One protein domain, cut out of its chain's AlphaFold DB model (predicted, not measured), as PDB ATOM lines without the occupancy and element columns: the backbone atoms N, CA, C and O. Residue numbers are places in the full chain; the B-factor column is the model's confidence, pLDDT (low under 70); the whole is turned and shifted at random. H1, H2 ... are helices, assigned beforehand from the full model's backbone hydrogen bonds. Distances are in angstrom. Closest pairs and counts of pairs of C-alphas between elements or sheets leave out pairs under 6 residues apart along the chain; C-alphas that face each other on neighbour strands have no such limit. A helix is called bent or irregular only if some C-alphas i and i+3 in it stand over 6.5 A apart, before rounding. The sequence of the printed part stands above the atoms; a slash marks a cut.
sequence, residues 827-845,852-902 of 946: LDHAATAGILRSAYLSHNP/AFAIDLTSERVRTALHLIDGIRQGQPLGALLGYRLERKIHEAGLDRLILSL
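AT A GLANCE: This is residues 827 to 845 and 852 to 902 of the 946 residues of an uncharacterized protein of Rhizobium lusitanum (UniProt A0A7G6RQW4). The helices make an open zigzag: H2 and H3 meet near their ends as a V, and the short H4 folds back beside the far end of H3, while H1 lies at the other end of the long axis, apart from these three helices. There is no shared core of four helices, and an extended stretch, residues 852 to 858, leads from the cut to H2. The printed part has 70 residues with four named helices, in the order H1, H2, H3, H4, and no named strand; its class is all helix. It is only just extended, close to loose, with a radius of gyration of the C-alphas of 16.8 A, and elongated, with spans of 47 by 29 by 19 A.

HOW THE PARTS SIT: H1, residues 827 to 842, touches no helix. H2, residues 859 to 873, is apart from H1. Residues 858 to 863, of which 859 to 863 belong to H2, stand free. H2 touches H3, residues 878 to 892, with residues 868 to 872 alone, and H3 touches H2 with residues 878 to 882 alone. Their closest C-alphas are those of Leu 868 and Leu 881, 6.4 A apart. H2 and H3 run opposite ways at a steep tilt of 46 degrees. H3 and H4, residues 897 to 902, form a helical hairpin and only just touch, with 3 pairs of C-alphas within 8 A. Their closest C-alphas are those of Glu 887 and Ile 899, 6.1 A apart, and H3 touches H4 with residues 887 to 890 alone. H3 and H4 run opposite ways at a shallow tilt of 17 degrees. H1 is apart from H3 and H4, and H2 is apart from H4. In H1, H2 and H3 every O i to N i+4 pair is within hydrogen-bond range; in H4 it is 1 of 2.

IN THESE COORDINATES: H1 begins with C-alpha 827 at (-22.526, 50.934, 26.973) and is 21.9 A long from first to last C-alpha. H2 measures 20.6 A and begins with C-alpha 859 at (-33.845, 39.270, 22.844). H3 measures 21.1 A. H4 ends with C-alpha 902 at (-61.558, 33.688, 23.788); it is only just irregular, with C-alphas 897 and 900 6.8 A apart.

THE WHOLE: The two C-alphas farthest apart are those of Ser 842 and Arg 897, 47.6 A. Residues 846 to 851 are not printed, and C-alphas 845 and 852 are 12.0 A apart across this cut, which lies in the link from H1 to H2. The links H2 to H3 and H3 to H4 are tight, with 4 residues each. The mean pLDDT of the printed part of this model is 74.4; 27 residues are under 70, namely 827 to 834, 837 to 845, 852 to 857, 859 and 873 to 875.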
ATOM      1  N   LEU A 827     -22.406  50.160  25.737       53.81
ATOM      2  CA  LEU A 827     -22.526  50.934  26.973       53.81
ATOM      3  C   LEU A 827     -23.933  50.892  27.571       53.81
ATOM      4  O   LEU A 827     -24.064  50.699  28.774       53.81
ATOM      5  N   ASP A 828     -24.974  50.982  26.746       55.97
ATOM      6  CA  ASP A 828     -26.361  50.893  27.220       55.97
ATOM      7  C   ASP A 828     -26.658  49.519  27.829       55.97
ATOM      8  O   ASP A 828     -27.309  49.421  28.873       55.97
ATOM      9  N   HIS A 829     -26.130  48.448  27.223       54.28
ATOM     10  CA  HIS A 829     -26.220  47.105  27.794       54.28
ATOM     11  C   HIS A 829     -25.438  47.009  29.107       54.28
ATOM     12  O   HIS A 829     -25.923  46.384  30.045       54.28
ATOM     13  N   ALA A 830     -24.269  47.651  29.202       60.34
ATOM     14  CA  ALA A 830     -23.453  47.653  30.412       60.34
ATOM     15  C   ALA A 830     -24.126  48.426  31.556       60.34
ATOM     16  O   ALA A 830     -24.166  47.934  32.680       60.34
ATOM     17  N   ALA A 831     -24.699  49.599  31.271       62.44
ATOM     18  CA  ALA A 831     -25.434  50.413  32.235       62.44
ATOM     19  C   ALA A 831     -26.702  49.696  32.712       62.44
ATOM     20  O   ALA A 831     -26.924  49.573  33.914       62.44
ATOM     21  N   THR A 832     -27.489  49.147  31.783       68.25
ATOM     22  CA  THR A 832     -28.699  48.375  32.106       68.25
ATOM     23  C   THR A 832     -28.352  47.147  32.946       68.25
ATOM     24  O   THR A 832     -28.942  46.940  34.004       68.25
ATOM     25  N   ALA A 833     -27.353  46.363  32.530       68.12
ATOM     26  CA  ALA A 833     -26.878  45.212  33.292       68.12
ATOM     27  C   ALA A 833     -26.345  45.620  34.670       68.12
ATOM     28  O   ALA A 833     -26.624  44.944  35.652       68.12
ATOM     29  N   GLY A 834     -25.617  46.736  34.762       63.47
ATOM     30  CA  GLY A 834     -25.089  47.274  36.013       63.47
ATOM     31  C   GLY A 834     -26.187  47.687  36.991       63.47
ATOM     32  O   GLY A 834     -26.134  47.295  38.155       63.47
ATOM     33  N   ILE A 835     -27.208  48.412  36.521       71.31
ATOM     34  CA  ILE A 835     -28.361  48.836  37.330       71.31
ATOM     35  C   ILE A 835     -29.156  47.621  37.806       71.31
ATOM     36  O   ILE A 835     -29.415  47.496  39.001       71.31
ATOM     37  N   LEU A 836     -29.503  46.704  36.898       71.19
ATOM     38  CA  LEU A 836     -30.268  45.502  37.239       71.19
ATOM     39  C   LEU A 836     -29.497  44.592  38.192       71.19
ATOM     40  O   LEU A 836     -30.067  44.082  39.150       71.19
ATOM     41  N   ARG A 837     -28.185  44.447  37.985       68.44
ATOM     42  CA  ARG A 837     -27.306  43.701  38.888       68.44
ATOM     43  C   ARG A 837     -27.212  44.365  40.256       68.44
ATOM     44  O   ARG A 837     -27.250  43.661  41.255       68.44
ATOM     45  N   SER A 838     -27.092  45.690  40.314       67.38
ATOM     46  CA  SER A 838     -27.080  46.433  41.577       67.38
ATOM     47  C   SER A 838     -28.393  46.227  42.334       67.38
ATOM     48  O   SER A 838     -28.377  45.805  43.484       67.38
ATOM     49  N   ALA A 839     -29.531  46.400  41.653       69.06
ATOM     50  CA  ALA A 839     -30.852  46.168  42.227       69.06
ATOM     51  C   ALA A 839     -31.024  44.722  42.716       69.06
ATOM     52  O   ALA A 839     -31.494  44.518  43.834       69.06
ATOM     53  N   TYR A 840     -30.586  43.739  41.921       68.31
ATOM     54  CA  TYR A 840     -30.595  42.327  42.291       68.31
ATOM     55  C   TYR A 840     -29.757  42.066  43.544       68.31
ATOM     56  O   TYR A 840     -30.272  41.481  44.487       68.31
ATOM     57  N   LEU A 841     -28.508  42.540  43.596       65.75
ATOM     58  CA  LEU A 841     -27.603  42.329  44.732       65.75
ATOM     59  C   LEU A 841     -28.071  43.040  46.009       65.75
ATOM     60  O   LEU A 841     -27.959  42.472  47.091       65.75
ATOM     61  N   SER A 842     -28.607  44.259  45.899       66.69
ATOM     62  CA  SER A 842     -29.105  45.030  47.046       66.69
ATOM     63  C   SER A 842     -30.364  44.436  47.680       66.69
ATOM     64  O   SER A 842     -30.624  44.692  48.851       66.69
ATOM     65  N   HIS A 843     -31.139  43.647  46.932       64.94
ATOM     66  CA  HIS A 843     -32.419  43.087  47.375       64.94
ATOM     67  C   HIS A 843     -32.407  41.552  47.402       64.94
ATOM     68  O   HIS A 843     -33.450  40.928  47.196       64.94
ATOM     69  N   ASN A 844     -31.244  40.934  47.636       60.94
ATOM     70  CA  ASN A 844     -31.101  39.477  47.689       60.94
ATOM     71  C   ASN A 844     -30.949  38.952  49.132       60.94
ATOM     72  O   ASN A 844     -29.819  38.788  49.595       60.94
ATOM     73  N   PRO A 845     -32.048  38.692  49.868       54.03
ATOM     74  CA  PRO A 845     -31.970  38.037  51.172       54.03
ATOM     75  C   PRO A 845     -31.971  36.498  51.104       54.03
ATOM     76  O   PRO A 845     -31.549  35.887  52.079       54.03
ATOM     77  N   ALA A 852     -38.069  40.011  42.539       66.62
ATOM     78  CA  ALA A 852     -38.574  40.959  41.536       66.62
ATOM     79  C   ALA A 852     -37.478  41.557  40.625       66.62
ATOM     80  O   ALA A 852     -37.784  42.093  39.560       66.62
ATOM     81  N   PHE A 853     -36.210  41.456  41.033       67.62
ATOM     82  CA  PHE A 853     -35.051  41.989  40.321       67.62
ATOM     83  C   PHE A 853     -34.236  40.903  39.592       67.62
ATOM     84  O   PHE A 853     -33.244  41.225  38.939       67.62
ATOM     85  N   ALA A 854     -34.677  39.639  39.620       69.44
ATOM     86  CA  ALA A 854     -34.151  38.532  38.818       69.44
ATOM     87  C   ALA A 854     -34.688  38.623  37.374       69.44
ATOM     88  O   ALA A 854     -35.471  37.797  36.899       69.44
ATOM     89  N   ILE A 855     -34.326  39.707  36.683       69.88
ATOM     90  CA  ILE A 855     -34.897  40.079  35.386       69.88
ATOM     91  C   ILE A 855     -34.097  39.439  34.247       69.88
ATOM     92  O   ILE A 855     -32.950  39.797  33.990       69.88
ATOM     93  N   ASP A 856     -34.741  38.533  33.511       69.19
ATOM     94  CA  ASP A 856     -34.216  37.983  32.257       69.19
ATOM     95  C   ASP A 856     -34.528  38.902  31.050       69.19
ATOM     96  O   ASP A 856     -35.683  39.239  30.772       69.19
ATOM     97  N   LEU A 857     -33.472  39.295  30.326       69.75
ATOM     98  CA  LEU A 857     -33.493  40.187  29.161       69.75
ATOM     99  C   LEU A 857     -33.195  39.461  27.836       69.75
ATOM    100  O   LEU A 857     -32.486  39.983  26.972       69.75
ATOM    101  N   THR A 858     -33.736  38.263  27.629       73.50
ATOM    102  CA  THR A 858     -33.675  37.598  26.316       73.50
ATOM    103  C   THR A 858     -34.172  38.501  25.175       73.50
ATOM    104  O   THR A 858     -35.147  39.250  25.300       73.50
ATOM    105  N   SER A 859     -33.526  38.416  24.003       66.38
ATOM    106  CA  SER A 859     -33.845  39.270  22.844       66.38
ATOM    107  C   SER A 859     -35.295  39.139  22.365       66.38
ATOM    108  O   SER A 859     -35.813  40.052  21.720       66.38
ATOM    109  N   GLU A 860     -35.950  38.010  22.635       71.62
ATOM    110  CA  GLU A 860     -37.373  37.803  22.358       71.62
ATOM    111  C   GLU A 860     -38.262  38.608  23.316       71.62
ATOM    112  O   GLU A 860     -39.185  39.300  22.869       71.62
ATOM    113  N   ARG A 861     -37.958  38.590  24.621       74.31
ATOM    114  CA  ARG A 861     -38.678  39.369  25.637       74.31
ATOM    115  C   ARG A 861     -38.495  40.865  25.441       74.31
ATOM    116  O   ARG A 861     -39.477  41.597  25.504       74.31
ATOM    117  N   VAL A 862     -37.283  41.320  25.124       73.44
ATOM    118  CA  VAL A 862     -37.016  42.746  24.869       73.44
ATOM    119  C   VAL A 862     -37.741  43.230  23.613       73.44
ATOM    120  O   VAL A 862     -38.432  44.244  23.663       73.44
ATOM    121  N   ARG A 863     -37.677  42.484  22.497       75.31
ATOM    122  CA  ARG A 863     -38.459  42.815  21.287       75.31
ATOM    123  C   ARG A 863     -39.958  42.831  21.563       75.31
ATOM    124  O   ARG A 863     -40.673  43.678  21.041       75.31
ATOM    125  N   THR A 864     -40.422  41.914  22.406       79.69
ATOM    126  CA  THR A 864     -41.813  41.856  22.849       79.69
ATOM    127  C   THR A 864     -42.212  43.091  23.641       79.69
ATOM    128  O   THR A 864     -43.217  43.712  23.308       79.69
ATOM    129  N   ALA A 865     -41.417  43.474  24.638       77.38
ATOM    130  CA  ALA A 865     -41.661  44.659  25.446       77.38
ATOM    131  C   ALA A 865     -41.644  45.934  24.592       77.38
ATOM    132  O   ALA A 865     -42.574  46.725  24.677       77.38
ATOM    133  N   LEU A 866     -40.649  46.095  23.712       80.88
ATOM    134  CA  LEU A 866     -40.563  47.240  22.802       80.88
ATOM    135  C   LEU A 866     -41.771  47.321  21.867       80.88
ATOM    136  O   LEU A 866     -42.353  48.387  21.739       80.88
ATOM    137  N   HIS A 867     -42.208  46.202  21.286       79.75
ATOM    138  CA  HIS A 867     -43.406  46.177  20.443       79.75
ATOM    139  C   HIS A 867     -44.675  46.567  21.220       79.75
ATOM    140  O   HIS A 867     -45.539  47.261  20.687       79.75
ATOM    141  N   LEU A 868     -44.819  46.118  22.472       80.44
ATOM    142  CA  LEU A 868     -45.947  46.512  23.323       80.44
ATOM    143  C   LEU A 868     -45.882  48.008  23.668       80.44
ATOM    144  O   LEU A 868     -46.884  48.703  23.546       80.44
ATOM    145  N   ILE A 869     -44.704  48.518  24.034       75.50
ATOM    146  CA  ILE A 869     -44.481  49.937  24.346       75.50
ATOM    147  C   ILE A 869     -44.730  50.818  23.118       75.50
ATOM    148  O   ILE A 869     -45.381  51.852  23.236       75.50
ATOM    149  N   ASP A 870     -44.255  50.417  21.940       73.00
ATOM    150  CA  ASP A 870     -44.470  51.152  20.694       73.00
ATOM    151  C   ASP A 870     -45.952  51.155  20.295       73.00
ATOM    152  O   ASP A 870     -46.465  52.189  19.874       73.00
ATOM    153  N   GLY A 871     -46.669  50.046  20.510       71.62
ATOM    154  CA  GLY A 871     -48.121  49.995  20.335       71.62
ATOM    155  C   GLY A 871     -48.867  50.943  21.283       71.62
ATOM    156  O   GLY A 871     -49.768  51.659  20.849       71.62
ATOM    157  N   ILE A 872     -48.449  51.015  22.553       74.06
ATOM    158  CA  ILE A 872     -49.010  51.956  23.537       74.06
ATOM    159  C   ILE A 872     -48.708  53.404  23.135       74.06
ATOM    160  O   ILE A 872     -49.596  54.252  23.170       74.06
ATOM    161  N   ARG A 873     -47.480  53.693  22.689       59.66
ATOM    162  CA  ARG A 873     -47.088  55.021  22.180       59.66
ATOM    163  C   ARG A 873     -47.913  55.462  20.973       59.66
ATOM    164  O   ARG A 873     -48.082  56.659  20.771       59.66
ATOM    165  N   GLN A 874     -48.420  54.513  20.192       68.56
ATOM    166  CA  GLN A 874     -49.309  54.750  19.052       68.56
ATOM    167  C   GLN A 874     -50.799  54.789  19.445       68.56
ATOM    168  O   GLN A 874     -51.661  54.800  18.571       68.56
ATOM    169  N   GLY A 875     -51.117  54.811  20.745       64.00
ATOM    170  CA  GLY A 875     -52.480  54.956  21.257       64.00
ATOM    171  C   GLY A 875     -53.276  53.653  21.364       64.00
ATOM    172  O   GLY A 875     -54.480  53.703  21.604       64.00
ATOM    173  N   GLN A 876     -52.647  52.482  21.202       74.38
ATOM    174  CA  GLN A 876     -53.341  51.204  21.377       74.38
ATOM    175  C   GLN A 876     -53.366  50.785  22.856       74.38
ATOM    176  O   GLN A 876     -52.322  50.800  23.516       74.38
ATOM    177  N   PRO A 877     -54.518  50.350  23.399       78.12
ATOM    178  CA  PRO A 877     -54.582  49.865  24.771       78.12
ATOM    179  C   PRO A 877     -53.805  48.547  24.915       78.12
ATOM    180  O   PRO A 877     -53.877  47.670  24.051       78.12
ATOM    181  N   LEU A 878     -53.102  48.373  26.040       79.06
ATOM    182  CA  LEU A 878     -52.281  47.183  26.314       79.06
ATOM    183  C   LEU A 878     -53.071  45.870  26.162       79.06
ATOM    184  O   LEU A 878     -52.542  44.896  25.627       79.06
ATOM    185  N   GLY A 879     -54.347  45.855  26.563       78.88
ATOM    186  CA  GLY A 879     -55.232  44.700  26.392       78.88
ATOM    187  C   GLY A 879     -55.397  44.263  24.930       78.88
ATOM    188  O   GLY A 879     -55.360  43.068  24.652       78.88
ATOM    189  N   ALA A 880     -55.476  45.208  23.983       80.06
ATOM    190  CA  ALA A 880     -55.570  44.896  22.551       80.06
ATOM    191  C   ALA A 880     -54.278  44.266  22.038       80.06
ATOM    192  O   ALA A 880     -54.299  43.252  21.347       80.06
ATOM    193  N   LEU A 881     -53.140  44.842  22.426       82.25
ATOM    194  CA  LEU A 881     -51.822  44.364  22.023       82.25
ATOM    195  C   LEU A 881     -51.531  42.956  22.559       82.25
ATOM    196  O   LEU A 881     -50.964  42.128  21.844       82.25
ATOM    197  N   LEU A 882     -51.935  42.665  23.800       83.19
ATOM    198  CA  LEU A 882     -51.849  41.323  24.379       83.19
ATOM    199  C   LEU A 882     -52.811  40.348  23.686       83.19
ATOM    200  O   LEU A 882     -52.408  39.223  23.389       83.19
ATOM    201  N   GLY A 883     -54.026  40.795  23.358       84.50
ATOM    202  CA  GLY A 883     -55.010  40.030  22.590       84.50
ATOM    203  C   GLY A 883     -54.489  39.615  21.212       84.50
ATOM    204  O   GLY A 883     -54.450  38.426  20.910       84.50
ATOM    205  N   TYR A 884     -53.963  40.555  20.417       84.81
ATOM    206  CA  TYR A 884     -53.384  40.254  19.099       84.81
ATOM    207  C   TYR A 884     -52.248  39.235  19.172       84.81
ATOM    208  O   TYR A 884     -52.105  38.380  18.299       84.81
ATOM    209  N   ARG A 885     -51.423  39.307  20.220       86.12
ATOM    210  CA  ARG A 885     -50.334  38.346  20.422       86.12
ATOM    211  C   ARG A 885     -50.843  36.965  20.804       86.12
ATOM    212  O   ARG A 885     -50.272  35.980  20.343       86.12
ATOM    213  N   LEU A 886     -51.873  36.889  21.644       86.12
ATOM    214  CA  LEU A 886     -52.512  35.629  22.003       86.12
ATOM    215  C   LEU A 886     -53.134  34.975  20.765       86.12
ATOM    216  O   LEU A 886     -52.842  33.819  20.484       86.12
ATOM    217  N   GLU A 887     -53.911  35.731  19.990       87.75
ATOM    218  CA  GLU A 887     -54.540  35.243  18.759       87.75
ATOM    219  C   GLU A 887     -53.508  34.788  17.735       87.75
ATOM    220  O   GLU A 887     -53.632  33.702  17.177       87.75
ATOM    221  N   ARG A 888     -52.430  35.556  17.554       85.31
ATOM    222  CA  ARG A 888     -51.321  35.162  16.685       85.31
ATOM    223  C   ARG A 888     -50.663  33.859  17.141       85.31
ATOM    224  O   ARG A 888     -50.397  33.009  16.303       85.31
ATOM    225  N   LYS A 889     -50.423  33.672  18.445       85.75
ATOM    226  CA  LYS A 889     -49.866  32.413  18.973       85.75
ATOM    227  C   LYS A 889     -50.813  31.230  18.775       85.75
ATOM    228  O   LYS A 889     -50.357  30.124  18.516       85.75
ATOM    229  N   ILE A 890     -52.117  31.458  18.904       87.06
ATOM    230  CA  ILE A 890     -53.148  30.443  18.667       87.06
ATOM    231  C   ILE A 890     -53.198  30.063  17.185       87.06
ATOM    232  O   ILE A 890     -53.250  28.875  16.873       87.06
ATOM    233  N   HIS A 891     -53.109  31.049  16.293       86.50
ATOM    234  CA  HIS A 891     -53.030  30.847  14.849       86.50
ATOM    235  C   HIS A 891     -51.763  30.076  14.450       86.50
ATOM    236  O   HIS A 891     -51.835  29.060  13.767       86.50
ATOM    237  N   GLU A 892     -50.597  30.493  14.950       86.88
ATOM    238  CA  GLU A 892     -49.316  29.808  14.710       86.88
ATOM    239  C   GLU A 892     -49.307  28.368  15.266       86.88
ATOM    240  O   GLU A 892     -48.605  27.508  14.737       86.88
ATOM    241  N   ALA A 893     -50.119  28.079  16.290       88.38
ATOM    242  CA  ALA A 893     -50.325  26.736  16.835       88.38
ATOM    243  C   ALA A 893     -51.421  25.920  16.110       88.38
ATOM    244  O   ALA A 893     -51.690  24.788  16.512       88.38
ATOM    245  N   GLY A 894     -52.072  26.469  15.076       87.06
ATOM    246  CA  GLY A 894     -53.158  25.814  14.333       87.06
ATOM    247  C   GLY A 894     -54.451  25.632  15.139       87.06
ATOM    248  O   GLY A 894     -55.227  24.709  14.887       87.06
ATOM    249  N   LEU A 895     -54.674  26.470  16.154       91.69
ATOM    250  CA  LEU A 895     -55.789  26.375  17.102       91.69
ATOM    251  C   LEU A 895     -56.855  27.462  16.881       91.69
ATOM    252  O   LEU A 895     -57.580  27.812  17.813       91.69
ATOM    253  N   ASP A 896     -56.998  27.963  15.652       88.00
ATOM    254  CA  ASP A 896     -57.861  29.100  15.277       88.00
ATOM    255  C   ASP A 896     -59.297  29.028  15.801       88.00
ATOM    256  O   ASP A 896     -59.888  30.045  16.167       88.00
ATOM    257  N   ARG A 897     -59.845  27.813  15.936       84.75
ATOM    258  CA  ARG A 897     -61.177  27.564  16.515       84.75
ATOM    259  C   ARG A 897     -61.383  28.176  17.909       84.75
ATOM    260  O   ARG A 897     -62.519  28.393  18.312       84.75
ATOM    261  N   LEU A 898     -60.305  28.435  18.655       83.88
ATOM    262  CA  LEU A 898     -60.354  28.998  20.007       83.88
ATOM    263  C   LEU A 898     -60.443  30.532  20.027       83.88
ATOM    264  O   LEU A 898     -60.816  31.090  21.057       83.88
ATOM    265  N   ILE A 899     -60.141  31.217  18.917       83.31
ATOM    266  CA  ILE A 899     -60.074  32.687  18.859       83.31
ATOM    267  C   ILE A 899     -61.438  33.313  19.178       83.31
ATOM    268  O   ILE A 899     -61.537  34.155  20.068       83.31
ATOM    269  N   LEU A 900     -62.507  32.845  18.524       79.56
ATOM    270  CA  LEU A 900     -63.874  33.338  18.750       79.56
ATOM    271  C   LEU A 900     -64.345  33.113  20.195       79.56
ATOM    272  O   LEU A 900     -64.930  34.004  20.808       79.56
ATOM    273  N   SER A 901     -64.033  31.946  20.768       80.38
ATOM    274  CA  SER A 901     -64.377  31.637  22.161       80.38
ATOM    275  C   SER A 901     -63.638  32.559  23.135       80.38
ATOM    276  O   SER A 901     -64.247  33.106  24.050       80.38
ATOM    277  N   LEU A 902     -62.346  32.811  22.919       80.12
ATOM    278  CA  LEU A 902     -61.558  33.688  23.788       80.12
ATOM    279  C   LEU A 902     -61.968  35.160  23.674       80.12
ATOM    280  O   LEU A 902     -62.051  35.832  24.700       80.12
TER     281      LEU A 902